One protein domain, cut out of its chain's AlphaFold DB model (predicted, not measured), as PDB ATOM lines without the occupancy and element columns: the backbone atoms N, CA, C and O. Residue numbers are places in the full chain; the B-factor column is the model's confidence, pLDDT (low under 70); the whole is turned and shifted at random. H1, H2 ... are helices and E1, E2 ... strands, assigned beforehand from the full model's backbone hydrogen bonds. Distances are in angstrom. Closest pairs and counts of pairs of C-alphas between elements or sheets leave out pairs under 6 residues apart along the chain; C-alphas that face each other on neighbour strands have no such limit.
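This is residues 19 to 102 of the 104 residues of an uncharacterized protein of endosymbiont GvMRE of Glomus versiforme (UniProt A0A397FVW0). Three helices follow one another in a flat zigzag, side by side in one row with H2 in the middle, each running opposite to the one before. H3 is the longest by far, and its last part, with the residues after it, sticks out beyond the others as an arm of residues 85 to 102. The row is loosely made, for H1 and H3 each meet H2 with a part of their length alone, and the short strand E1 before H1 is apart from the three helices. The printed part has 84 residues with one named strand and three named helices, in the order E1, H1, H2, H3, and its class is mostly helix. It is extended, with a radius of gyration of the C-alphas of 18.9 A, and flat, with spans of 66 by 37 by 19 A.

H3, residues 66 to 100, touches H2, residues 45 to 57, with its residues 73 to 84 alone. Their closest C-alphas are those of Tyr 46 and Val 80, 7.1 A apart. The two helices run opposite ways at a shallow tilt of 12 degrees and form a helical hairpin. H1, residues 26 to 40, touches H2 with residues 35 to 39 alone, and H2 touches H1 with residues 48 to 52 alone. Their closest C-alphas are those of Ile 38 and Lys 48, 5.9 A apart. H1 and H2 also run opposite ways, at a shallow tilt of 19 degrees, and form a second helical hairpin. H1 and H3 are apart. E1, residues 20 to 23, is apart from H1, H2 and H3 and pairs with no named strand. In H1, H2 and H3 every O i to N i+4 pair is within hydrogen-bond range.

H3 is 50.2 A long from its first to its last C-alpha, beginning at C-alpha 66 at (71.481, 204.493, 150.450) and ending at C-alpha 100 at (44.439, 162.584, 144.404). H2 spans 18.5 A and H1 20.7 A. H1 begins at C-alpha 26, at (92.459, 190.569, 160.419). E1 has four residues, Val 20 to Val 23.

The two C-alphas farthest apart are those of Lys 19 and Lys 102, 67.7 A, the first and last printed residues. The printed part has no cut. The links from E1 to H1 and from H1 to H2 are tight, with 2 and 4 residues, and the link from H2 to H3 is short, with 8. Residues 25 to 30, of which 26 to 30 belong to H1, and residues 62 to 68, of which 66 to 68 belong to H3, stand free. The mean pLDDT of the printed part is 87.3, and residues 21 to 25 are under 70.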
ATOM      1  N   LYS A  19     109.312 183.033 149.801       79.56
ATOM      2  CA  LYS A  19     107.945 182.992 149.267       79.56
ATOM      3  C   LYS A  19     107.123 184.147 149.826       79.56
ATOM      4  O   LYS A  19     107.098 184.378 151.033       79.56
ATOM      5  N   VAL A  20     106.451 184.858 148.930       70.19
ATOM      6  CA  VAL A  20     105.534 185.942 149.270       70.19
ATOM      7  C   VAL A  20     104.163 185.343 149.542       70.19
ATOM      8  O   VAL A  20     103.632 184.604 148.713       70.19
ATOM      9  N   PHE A  21     103.580 185.668 150.692       67.00
ATOM     10  CA  PHE A  21     102.210 185.297 151.016       67.00
ATOM     11  C   PHE A  21     101.353 186.551 151.145       67.00
ATOM     12  O   PHE A  21     101.788 187.578 151.678       67.00
ATOM     13  N   LEU A  22     100.114 186.439 150.672       62.12
ATOM     14  CA  LEU A  22      99.092 187.452 150.881       62.12
ATOM     15  C   LEU A  22      98.656 187.405 152.343       62.12
ATOM     16  O   LEU A  22      98.062 186.424 152.793       62.12
ATOM     17  N   VAL A  23      98.959 188.465 153.088       59.62
ATOM     18  CA  VAL A  23      98.445 188.629 154.443       59.62
ATOM     19  C   VAL A  23      97.184 189.468 154.357       59.62
ATOM     20  O   VAL A  23      97.238 190.683 154.184       59.62
ATOM     21  N   TYR A  24      96.049 188.787 154.471       60.78
ATOM     22  CA  TYR A  24      94.755 189.432 154.648       60.78
ATOM     23  C   TYR A  24      94.739 190.213 155.960       60.78
ATOM     24  O   TYR A  24      95.297 189.757 156.971       60.78
ATOM     25  N   LYS A  25      94.080 191.373 155.955       69.31
ATOM     26  CA  LYS A  25      93.824 192.113 157.193       69.31
ATOM     27  C   LYS A  25      92.984 191.236 158.122       69.31
ATOM     28  O   LYS A  25      92.208 190.395 157.675       69.31
ATOM     29  N   GLU A  26      93.140 191.415 159.428       74.62
ATOM     30  CA  GLU A  26      92.459 190.569 160.419       74.62
ATOM     31  C   GLU A  26      90.924 190.595 160.253       74.62
ATOM     32  O   GLU A  26      90.253 189.581 160.426       74.62
ATOM     33  N   GLU A  27      90.381 191.725 159.794       71.62
ATOM     34  CA  GLU A  27      88.964 191.905 159.449       71.62
ATOM     35  C   GLU A  27      88.518 191.037 158.257       71.62
ATOM     36  O   GLU A  27      87.432 190.456 158.281       71.62
ATOM     37  N   GLU A  28      89.363 190.884 157.236       76.81
ATOM     38  CA  GLU A  28      89.083 190.036 156.069       76.81
ATOM     39  C   GLU A  28      89.124 188.551 156.440       76.81
ATOM     40  O   GLU A  28      88.277 187.776 155.993       76.81
ATOM     41  N   LYS A  29      90.065 188.149 157.306       82.88
ATOM     42  CA  LYS A  29      90.109 186.781 157.844       82.88
ATOM     43  C   LYS A  29      88.867 186.468 158.664       82.88
ATOM     44  O   LYS A  29      88.303 185.384 158.534       82.88
ATOM     45  N   GLU A  30      88.427 187.414 159.489       87.12
ATOM     46  CA  GLU A  30      87.223 187.253 160.295       87.12
ATOM     47  C   GLU A  30      85.973 187.134 159.418       87.12
ATOM     48  O   GLU A  30      85.119 186.278 159.658       87.12
ATOM     49  N   LEU A  31      85.880 187.939 158.360       88.56
ATOM     50  CA  LEU A  31      84.799 187.833 157.388       88.56
ATOM     51  C   LEU A  31      84.818 186.480 156.664       88.56
ATOM     52  O   LEU A  31      83.786 185.811 156.591       88.56
ATOM     53  N   ALA A  32      85.984 186.041 156.187       89.50
ATOM     54  CA  ALA A  32      86.155 184.739 155.549       89.50
ATOM     55  C   ALA A  32      85.772 183.589 156.493       89.50
ATOM     56  O   ALA A  32      85.080 182.657 156.082       89.50
ATOM     57  N   ARG A  33      86.134 183.686 157.778       93.06
ATOM     58  CA  ARG A  33      85.733 182.729 158.816       93.06
ATOM     59  C   ARG A  33      84.216 182.693 158.992       93.06
ATOM     60  O   ARG A  33      83.636 181.610 159.005       93.06
ATOM     61  N   LYS A  34      83.551 183.850 159.078       93.81
ATOM     62  CA  LYS A  34      82.081 183.932 159.173       93.81
ATOM     63  C   LYS A  34      81.396 183.311 157.955       93.81
ATOM     64  O   LYS A  34      80.447 182.548 158.123       93.81
ATOM     65  N   ILE A  35      81.894 183.593 156.751       94.69
ATOM     66  CA  ILE A  35      81.392 182.992 155.508       94.69
ATOM     67  C   ILE A  35      81.575 181.471 155.549       94.69
ATOM     68  O   ILE A  35      80.614 180.737 155.328       94.69
ATOM     69  N   GLY A  36      82.775 180.999 155.894       95.19
ATOM     70  CA  GLY A  36      83.080 179.575 156.027       95.19
ATOM     71  C   GLY A  36      82.152 178.873 157.017       95.19
ATOM     72  O   GLY A  36      81.573 177.840 156.688       95.19
ATOM     73  N   ASN A  37      81.915 179.473 158.184       96.75
ATOM     74  CA  ASN A  37      80.997 178.937 159.190       96.75
ATOM     75  C   ASN A  37      79.559 178.815 158.663       96.75
ATOM     76  O   ASN A  37      78.881 177.830 158.943       96.75
ATOM     77  N   ILE A  38      79.083 179.790 157.881       96.81
ATOM     78  CA  ILE A  38      77.748 179.724 157.275       96.81
ATOM     79  C   ILE A  38      77.690 178.601 156.235       96.81
ATOM     80  O   ILE A  38      76.780 177.770 156.284       96.81
ATOM     81  N   LEU A  39      78.663 178.543 155.323       96.19
ATOM     82  CA  LEU A  39      78.698 177.552 154.245       96.19
ATOM     83  C   LEU A  39      78.829 176.117 154.771       96.19
ATOM     84  O   LEU A  39      78.154 175.223 154.257       96.19
ATOM     85  N   ASN A  40      79.607 175.918 155.835       96.62
ATOM     86  CA  ASN A  40      79.853 174.613 156.451       96.62
ATOM     87  C   ASN A  40      78.818 174.221 157.515       96.62
ATOM     88  O   ASN A  40      78.880 173.120 158.051       96.62
ATOM     89  N   SER A  41      77.856 175.091 157.835       96.44
ATOM     90  CA  SER A  41      76.806 174.760 158.807       96.44
ATOM     91  C   SER A  41      75.873 173.646 158.309       96.44
ATOM     92  O   SER A  41      75.728 173.421 157.106       96.44
ATOM     93  N   HIS A  42      75.160 172.995 159.230       96.25
ATOM     94  CA  HIS A  42      74.116 172.007 158.911       96.25
ATOM     95  C   HIS A  42      72.820 172.623 158.355       96.25
ATOM     96  O   HIS A  42      71.859 171.908 158.091       96.25
ATOM     97  N   LYS A  43      72.785 173.949 158.177       93.88
ATOM     98  CA  LYS A  43      71.627 174.681 157.662       93.88
ATOM     99  C   LYS A  43      71.268 174.264 156.235       93.88
ATOM    100  O   LYS A  43      72.141 173.937 155.425       93.88
ATOM    101  N   GLY A  44      69.986 174.370 155.906       91.19
ATOM    102  CA  GLY A  44      69.493 174.203 154.544       91.19
ATOM    103  C   GLY A  44      70.039 175.275 153.594       91.19
ATOM    104  O   GLY A  44      70.500 176.342 154.005       91.19
ATOM    105  N   VAL A  45      69.957 175.016 152.288       91.50
ATOM    106  CA  VAL A  45      70.481 175.925 151.250       91.50
ATOM    107  C   VAL A  45      69.899 177.342 151.374       91.50
ATOM    108  O   VAL A  45      70.641 178.319 151.272       91.50
ATOM    109  N   TYR A  46      68.596 177.481 151.638       90.69
ATOM    110  CA  TYR A  46      67.954 178.795 151.801       90.69
ATOM    111  C   TYR A  46      68.389 179.516 153.069       90.69
ATOM    112  O   TYR A  46      68.676 180.708 153.034       90.69
ATOM    113  N   GLU A  47      68.495 178.796 154.179       91.75
ATOM    114  CA  GLU A  47      68.945 179.355 155.451       91.75
ATOM    115  C   GLU A  47      70.390 179.859 155.356       91.75
ATOM    116  O   GLU A  47      70.714 180.917 155.895       91.75
ATOM    117  N   LYS A  48      71.251 179.149 154.613       95.06
ATOM    118  CA  LYS A  48      72.607 179.611 154.288       95.06
ATOM    119  C   LYS A  48      72.581 180.880 153.439       95.06
ATOM    120  O   LYS A  48      73.283 181.831 153.768       95.06
ATOM    121  N   LYS A  49      71.743 180.938 152.396       93.94
ATOM    122  CA  LYS A  49      71.573 182.144 151.559       93.94
ATOM    123  C   LYS A  49      71.108 183.353 152.379       93.94
ATOM    124  O   LYS A  49      71.686 184.427 152.247       93.94
ATOM    125  N   LEU A  50      70.124 183.175 153.263       93.56
ATOM    126  CA  LEU A  50      69.645 184.233 154.160       93.56
ATOM    127  C   LEU A  50      70.719 184.667 155.164       93.56
ATOM    128  O   LEU A  50      70.893 185.858 155.407       93.56
ATOM    129  N   ALA A  51      71.478 183.723 155.722       94.06
ATOM    130  CA  ALA A  51      72.574 184.041 156.631       94.06
ATOM    131  C   ALA A  51      73.693 184.834 155.932       94.06
ATOM    132  O   ALA A  51      74.191 185.804 156.502       94.06
ATOM    133  N   LEU A  52      74.051 184.474 154.694       94.00
ATOM    134  CA  LEU A  52      75.004 185.237 153.882       94.00
ATOM    135  C   LEU A  52      74.472 186.635 153.545       94.00
ATOM    136  O   LEU A  52      75.220 187.604 153.632       94.00
ATOM    137  N   PHE A  53      73.184 186.754 153.217       92.31
ATOM    138  CA  PHE A  53      72.547 188.047 152.975       92.31
ATOM    139  C   PHE A  53      72.577 188.948 154.218       92.31
ATOM    140  O   PHE A  53      72.948 190.116 154.133       92.31
ATOM    141  N   ASN A  54      72.259 188.402 155.392       91.81
ATOM    142  CA  ASN A  54      72.326 189.142 156.653       91.81
ATOM    143  C   ASN A  54      73.758 189.550 157.007       91.81
ATOM    144  O   ASN A  54      73.972 190.650 157.514       91.81
ATOM    145  N   LEU A  55      74.742 188.693 156.724       91.75
ATOM    146  CA  LEU A  55      76.150 189.045 156.871       91.75
ATOM    147  C   LEU A  55      76.507 190.221 155.953       91.75
ATOM    148  O   LEU A  55      77.044 191.207 156.441       91.75
ATOM    149  N   TRP A  56      76.139 190.148 154.668       87.88
ATOM    150  CA  TRP A  56      76.346 191.205 153.670       87.88
ATOM    151  C   TRP A  56      75.708 192.542 154.061       87.88
ATOM    152  O   TRP A  56      76.347 193.589 153.959       87.88
ATOM    153  N   LYS A  57      74.462 192.526 154.545       84.88
ATOM    154  CA  LYS A  57      73.726 193.732 154.953       84.88
ATOM    155  C   LYS A  57      74.450 194.527 156.047       84.88
ATOM    156  O   LYS A  57      74.332 195.746 156.101       84.88
ATOM    157  N   ASN A  58      75.228 193.844 156.881       83.44
ATOM    158  CA  ASN A  58      75.979 194.455 157.972       83.44
ATOM    159  C   ASN A  58      77.400 194.886 157.572       83.44
ATOM    160  O   ASN A  58      78.119 195.428 158.407       83.44
ATOM    161  N   LEU A  59      77.827 194.645 156.328       84.62
ATOM    162  CA  LEU A  59      79.124 195.109 155.837       84.62
ATOM    163  C   LEU A  59      79.039 196.573 155.398       84.62
ATOM    164  O   LEU A  59      78.115 196.974 154.682       84.62
ATOM    165  N   GLU A  60      80.029 197.366 155.793       73.88
ATOM    166  CA  GLU A  60      80.309 198.660 155.175       73.88
ATOM    167  C   GLU A  60      81.085 198.399 153.882       73.88
ATOM    168  O   GLU A  60      82.243 197.986 153.906       73.88
ATOM    169  N   VAL A  61      80.422 198.574 152.739       70.25
ATOM    170  CA  VAL A  61      81.006 198.315 151.420       70.25
ATOM    171  C   VAL A  61      81.151 199.644 150.707       70.25
ATOM    172  O   VAL A  61      80.253 200.045 149.981       70.25
ATOM    173  N   GLY A  62      82.269 200.328 150.954       73.00
ATOM    174  CA  GLY A  62      82.572 201.620 150.339       73.00
ATOM    175  C   GLY A  62      81.442 202.649 150.461       73.00
ATOM    176  O   GLY A  62      80.575 202.562 151.331       73.00
ATOM    177  N   GLU A  63      81.466 203.636 149.573       77.25
ATOM    178  CA  GLU A  63      80.377 204.599 149.425       77.25
ATOM    179  C   GLU A  63      79.372 204.039 148.418       77.25
ATOM    180  O   GLU A  63      79.549 204.141 147.209       77.25
ATOM    181  N   VAL A  64      78.334 203.382 148.936       81.88
ATOM    182  CA  VAL A  64      77.144 203.009 148.165       81.88
ATOM    183  C   VAL A  64      76.023 203.935 148.602       81.88
ATOM    184  O   VAL A  64      75.715 204.017 149.795       81.88
ATOM    185  N   GLU A  65      75.395 204.609 147.642       86.19
ATOM    186  CA  GLU A  65      74.236 205.461 147.895       86.19
ATOM    187  C   GLU A  65      73.150 204.663 148.644       86.19
ATOM    188  O   GLU A  65      72.845 203.522 148.268       86.19
ATOM    189  N   PRO A  66      72.495 205.220 149.682       84.88
ATOM    190  CA  PRO A  66      71.481 204.493 150.450       84.88
ATOM    191  C   PRO A  66      70.366 203.891 149.581       84.88
ATOM    192  O   PRO A  66      69.842 202.816 149.883       84.88
ATOM    193  N   ASN A  67      70.016 204.561 148.481       90.19
ATOM    194  CA  ASN A  67      69.031 204.072 147.520       90.19
ATOM    195  C   ASN A  67      69.544 202.879 146.706       90.19
ATOM    196  O   ASN A  67      68.796 201.929 146.473       90.19
ATOM    197  N   GLU A  68      70.812 202.886 146.306       87.31
ATOM    198  CA  GLU A  68      71.437 201.759 145.616       87.31
ATOM    199  C   GLU A  68      71.555 200.549 146.540       87.31
ATOM    200  O   GLU A  68      71.180 199.442 146.151       87.31
ATOM    201  N   ARG A  69      71.954 200.769 147.799       88.06
ATOM    202  CA  ARG A  69      72.004 199.728 148.834       88.06
ATOM    203  C   ARG A  69      70.642 199.058 149.005       88.06
ATOM    204  O   ARG A  69      70.547 197.837 148.918       88.06
ATOM    205  N   LYS A  70      69.576 199.852 149.168       89.75
ATOM    206  CA  LYS A  70      68.198 199.342 149.272       89.75
ATOM    207  C   LYS A  70      67.798 198.531 148.043       89.75
ATOM    208  O   LYS A  70      67.236 197.453 148.193       89.75
ATOM    209  N   ARG A  71      68.107 199.013 146.834       91.62
ATOM    210  CA  ARG A  71      67.791 198.299 145.584       91.62
ATOM    211  C   ARG A  71      68.501 196.951 145.511       91.62
ATOM    212  O   ARG A  71      67.854 195.954 145.204       91.62
ATOM    213  N   ILE A  72      69.795 196.909 145.818       89.00
ATOM    214  CA  ILE A  72      70.579 195.667 145.846       89.00
ATOM    215  C   ILE A  72      69.985 194.696 146.869       89.00
ATOM    216  O   ILE A  72      69.732 193.537 146.540       89.00
ATOM    217  N   ASP A  73      69.696 195.181 148.077       91.00
ATOM    218  CA  ASP A  73      69.131 194.368 149.150       91.00
ATOM    219  C   ASP A  73      67.771 193.775 148.751       91.00
ATOM    220  O   ASP A  73      67.545 192.573 148.911       91.00
ATOM    221  N   THR A  74      66.885 194.583 148.160       93.50
ATOM    222  CA  THR A  74      65.586 194.127 147.650       93.50
ATOM    223  C   THR A  74      65.739 193.088 146.540       93.50
ATOM    224  O   THR A  74      65.034 192.080 146.555       93.50
ATOM    225  N   LEU A  75      66.657 193.293 145.591       93.19
ATOM    226  CA  LEU A  75      66.870 192.365 144.478       93.19
ATOM    227  C   LEU A  75      67.412 191.012 144.954       93.19
ATOM    228  O   LEU A  75      66.920 189.963 144.534       93.19
ATOM    229  N   LEU A  76      68.398 191.025 145.854       90.44
ATOM    230  CA  LEU A  76      68.986 189.804 146.407       90.44
ATOM    231  C   LEU A  76      67.967 189.027 147.242       90.44
ATOM    232  O   LEU A  76      67.798 187.822 147.041       90.44
ATOM    233  N   LEU A  77      67.251 189.712 148.134       92.94
ATOM    234  CA  LEU A  77      66.242 189.086 148.981       92.94
ATOM    235  C   LEU A  77      65.057 188.561 148.155       92.94
ATOM    236  O   LEU A  77      64.607 187.432 148.356       92.94
ATOM    237  N   GLY A  78      64.608 189.338 147.166       94.25
ATOM    238  CA  GLY A  78      63.560 188.940 146.231       94.25
ATOM    239  C   GLY A  78      63.920 187.676 145.452       94.25
ATOM    240  O   GLY A  78      63.079 186.792 145.299       94.25
ATOM    241  N   LYS A  79      65.182 187.529 145.028       92.19
ATOM    242  CA  LYS A  79      65.661 186.310 144.358       92.19
ATOM    243  C   LYS A  79      65.574 185.083 145.268       92.19
ATOM    244  O   LYS A  79      65.064 184.051 144.839       92.19
ATOM    245  N   VAL A  80      66.014 185.201 146.523       92.06
ATOM    246  CA  VAL A  80      65.954 184.096 147.495       92.06
ATOM    247  C   VAL A  80      64.507 183.664 147.745       92.06
ATOM    248  O   VAL A  80      64.206 182.470 147.689       92.06
ATOM    249  N   TYR A  81      63.595 184.615 147.959       93.25
ATOM    250  CA  TYR A  81      62.184 184.291 148.177       93.25
ATOM    251  C   TYR A  81      61.496 183.732 146.933       93.25
ATOM    252  O   TYR A  81      60.668 182.830 147.053       93.25
ATOM    253  N   ASN A  82      61.852 184.205 145.738       94.81
ATOM    254  CA  ASN A  82      61.309 183.659 144.498       94.81
ATOM    255  C   ASN A  82      61.698 182.186 144.305       94.81
ATOM    256  O   ASN A  82      60.858 181.361 143.941       94.81
ATOM    257  N   GLU A  83      62.957 181.845 144.581       91.88
ATOM    258  CA  GLU A  83      63.437 180.463 144.527       91.88
ATOM    259  C   GLU A  83      62.690 179.571 145.530       91.88
ATOM    260  O   GLU A  83      62.201 178.505 145.146       91.88
ATOM    261  N   LEU A  84      62.520 180.043 146.771       91.38
ATOM    262  CA  LEU A  84      61.782 179.327 147.813       91.38
ATOM    263  C   LEU A  84      60.316 179.101 147.418       91.38
ATOM    264  O   LEU A  84      59.818 177.980 147.491       91.38
ATOM    265  N   ALA A  85      59.639 180.135 146.914       93.31
ATOM    266  CA  ALA A  85      58.255 180.033 146.459       93.31
ATOM    267  C   ALA A  85      58.099 179.005 145.325       93.31
ATOM    268  O   ALA A  85      57.173 178.194 145.335       93.31
ATOM    269  N   ARG A  86      59.032 178.984 144.363       93.75
ATOM    270  CA  ARG A  86      59.039 177.996 143.271       93.75
ATOM    271  C   ARG A  86      59.276 176.576 143.768       93.75
ATOM    272  O   ARG A  86      58.737 175.635 143.185       93.75
ATOM    273  N   GLN A  87      60.116 176.386 144.782       91.50
ATOM    274  CA  GLN A  87      60.314 175.069 145.382       91.50
ATOM    275  C   GLN A  87      59.052 174.598 146.108       91.50
ATOM    276  O   GLN A  87      58.550 173.526 145.775       91.50
ATOM    277  N   ASN A  88      58.488 175.434 146.978       91.94
ATOM    278  CA  ASN A  88      57.281 175.103 147.734       91.94
ATOM    279  C   ASN A  88      56.102 174.795 146.807       91.94
ATOM    280  O   ASN A  88      55.388 173.821 147.013       91.94
ATOM    281  N   LEU A  89      55.930 175.568 145.730       94.50
ATOM    282  CA  LEU A  89      54.878 175.308 144.749       94.50
ATOM    283  C   LEU A  89      55.060 173.954 144.046       94.50
ATOM    284  O   LEU A  89      54.080 173.274 143.748       94.50
ATOM    285  N   ARG A  90      56.303 173.552 143.758       94.00
ATOM    286  CA  ARG A  90      56.590 172.241 143.156       94.00
ATOM    287  C   ARG A  90      56.320 171.102 144.130       94.00
ATOM    288  O   ARG A  90      55.768 170.090 143.714       94.00
ATOM    289  N   GLU A  91      56.696 171.258 145.392       92.38
ATOM    290  CA  GLU A  91      56.429 170.267 146.439       92.38
ATOM    291  C   GLU A  91      54.929 170.122 146.698       92.38
ATOM    292  O   GLU A  91      54.415 169.008 146.659       92.38
ATOM    293  N   TYR A  92      54.208 171.237 146.821       93.19
ATOM    294  CA  TYR A  92      52.753 171.244 146.947       93.19
ATOM    295  C   TYR A  92      52.071 170.501 145.790       93.19
ATOM    296  O   TYR A  92      51.260 169.611 146.022       93.19
ATOM    297  N   LYS A  93      52.444 170.808 144.538       93.19
ATOM    298  CA  LYS A  93      51.887 170.124 143.359       93.19
ATOM    299  C   LYS A  93      52.122 168.613 143.401       93.19
ATOM    300  O   LYS A  93      51.222 167.862 143.055       93.19
ATOM    301  N   LYS A  94      53.303 168.166 143.843       92.69
ATOM    302  CA  LYS A  94      53.601 166.733 144.002       92.69
ATOM    303  C   LYS A  94      52.711 166.084 145.059       92.69
ATOM    304  O   LYS A  94      52.158 165.023 144.795       92.69
ATOM    305  N   LEU A  95      52.571 166.714 146.226       91.81
ATOM    306  CA  LEU A  95      51.735 166.200 147.315       91.81
ATOM    307  C   LEU A  95      50.267 166.107 146.896       91.81
ATOM    308  O   LEU A  95      49.662 165.056 147.073       91.81
ATOM    309  N   ALA A  96      49.740 167.146 146.246       88.50
ATOM    310  CA  ALA A  96      48.374 167.152 145.732       88.50
ATOM    311  C   ALA A  96      48.137 166.015 144.723       88.50
ATOM    312  O   ALA A  96      47.131 165.320 144.795       88.50
ATOM    313  N   THR A  97      49.081 165.765 143.808       89.00
ATOM    314  CA  THR A  97      48.991 164.624 142.881       89.00
ATOM    315  C   THR A  97      49.026 163.280 143.608       89.00
ATOM    316  O   THR A  97      48.314 162.366 143.208       89.00
ATOM    317  N   ILE A  98      49.838 163.129 144.657       87.50
ATOM    318  CA  ILE A  98      49.884 161.890 145.445       87.50
ATOM    319  C   ILE A  98      48.558 161.672 146.181       87.50
ATOM    320  O   ILE A  98      48.044 160.562 146.164       87.50
ATOM    321  N   GLU A  99      47.994 162.712 146.798       81.38
ATOM    322  CA  GLU A  99      46.713 162.621 147.511       81.38
ATOM    323  C   GLU A  99      45.548 162.272 146.584       81.38
ATOM    324  O   GLU A  99      44.754 161.404 146.930       81.38
ATOM    325  N   LEU A 100      45.486 162.870 145.392       80.56
ATOM    326  CA  LEU A 100      44.439 162.584 144.404       80.56
ATOM    327  C   LEU A 100      44.521 161.171 143.805       80.56
ATOM    328  O   LEU A 100      43.533 160.693 143.260       80.56
ATOM    329  N   ASN A 101      45.682 160.516 143.881       75.06
ATOM    330  CA  ASN A 101      45.901 159.168 143.349       75.06
ATOM    331  C   ASN A 101      45.928 158.086 144.442       75.06
ATOM    332  O   ASN A 101      46.321 156.951 144.162       75.06
ATOM    333  N   LYS A 102      45.553 158.408 145.689       72.88
ATOM    334  CA  LYS A 102      45.382 157.378 146.720       72.88
ATOM    335  C   LYS A 102      44.122 156.558 146.402       72.88
ATOM    336  O   LYS A 102      43.065 157.163 146.248       72.88
TER     337      LYS A 102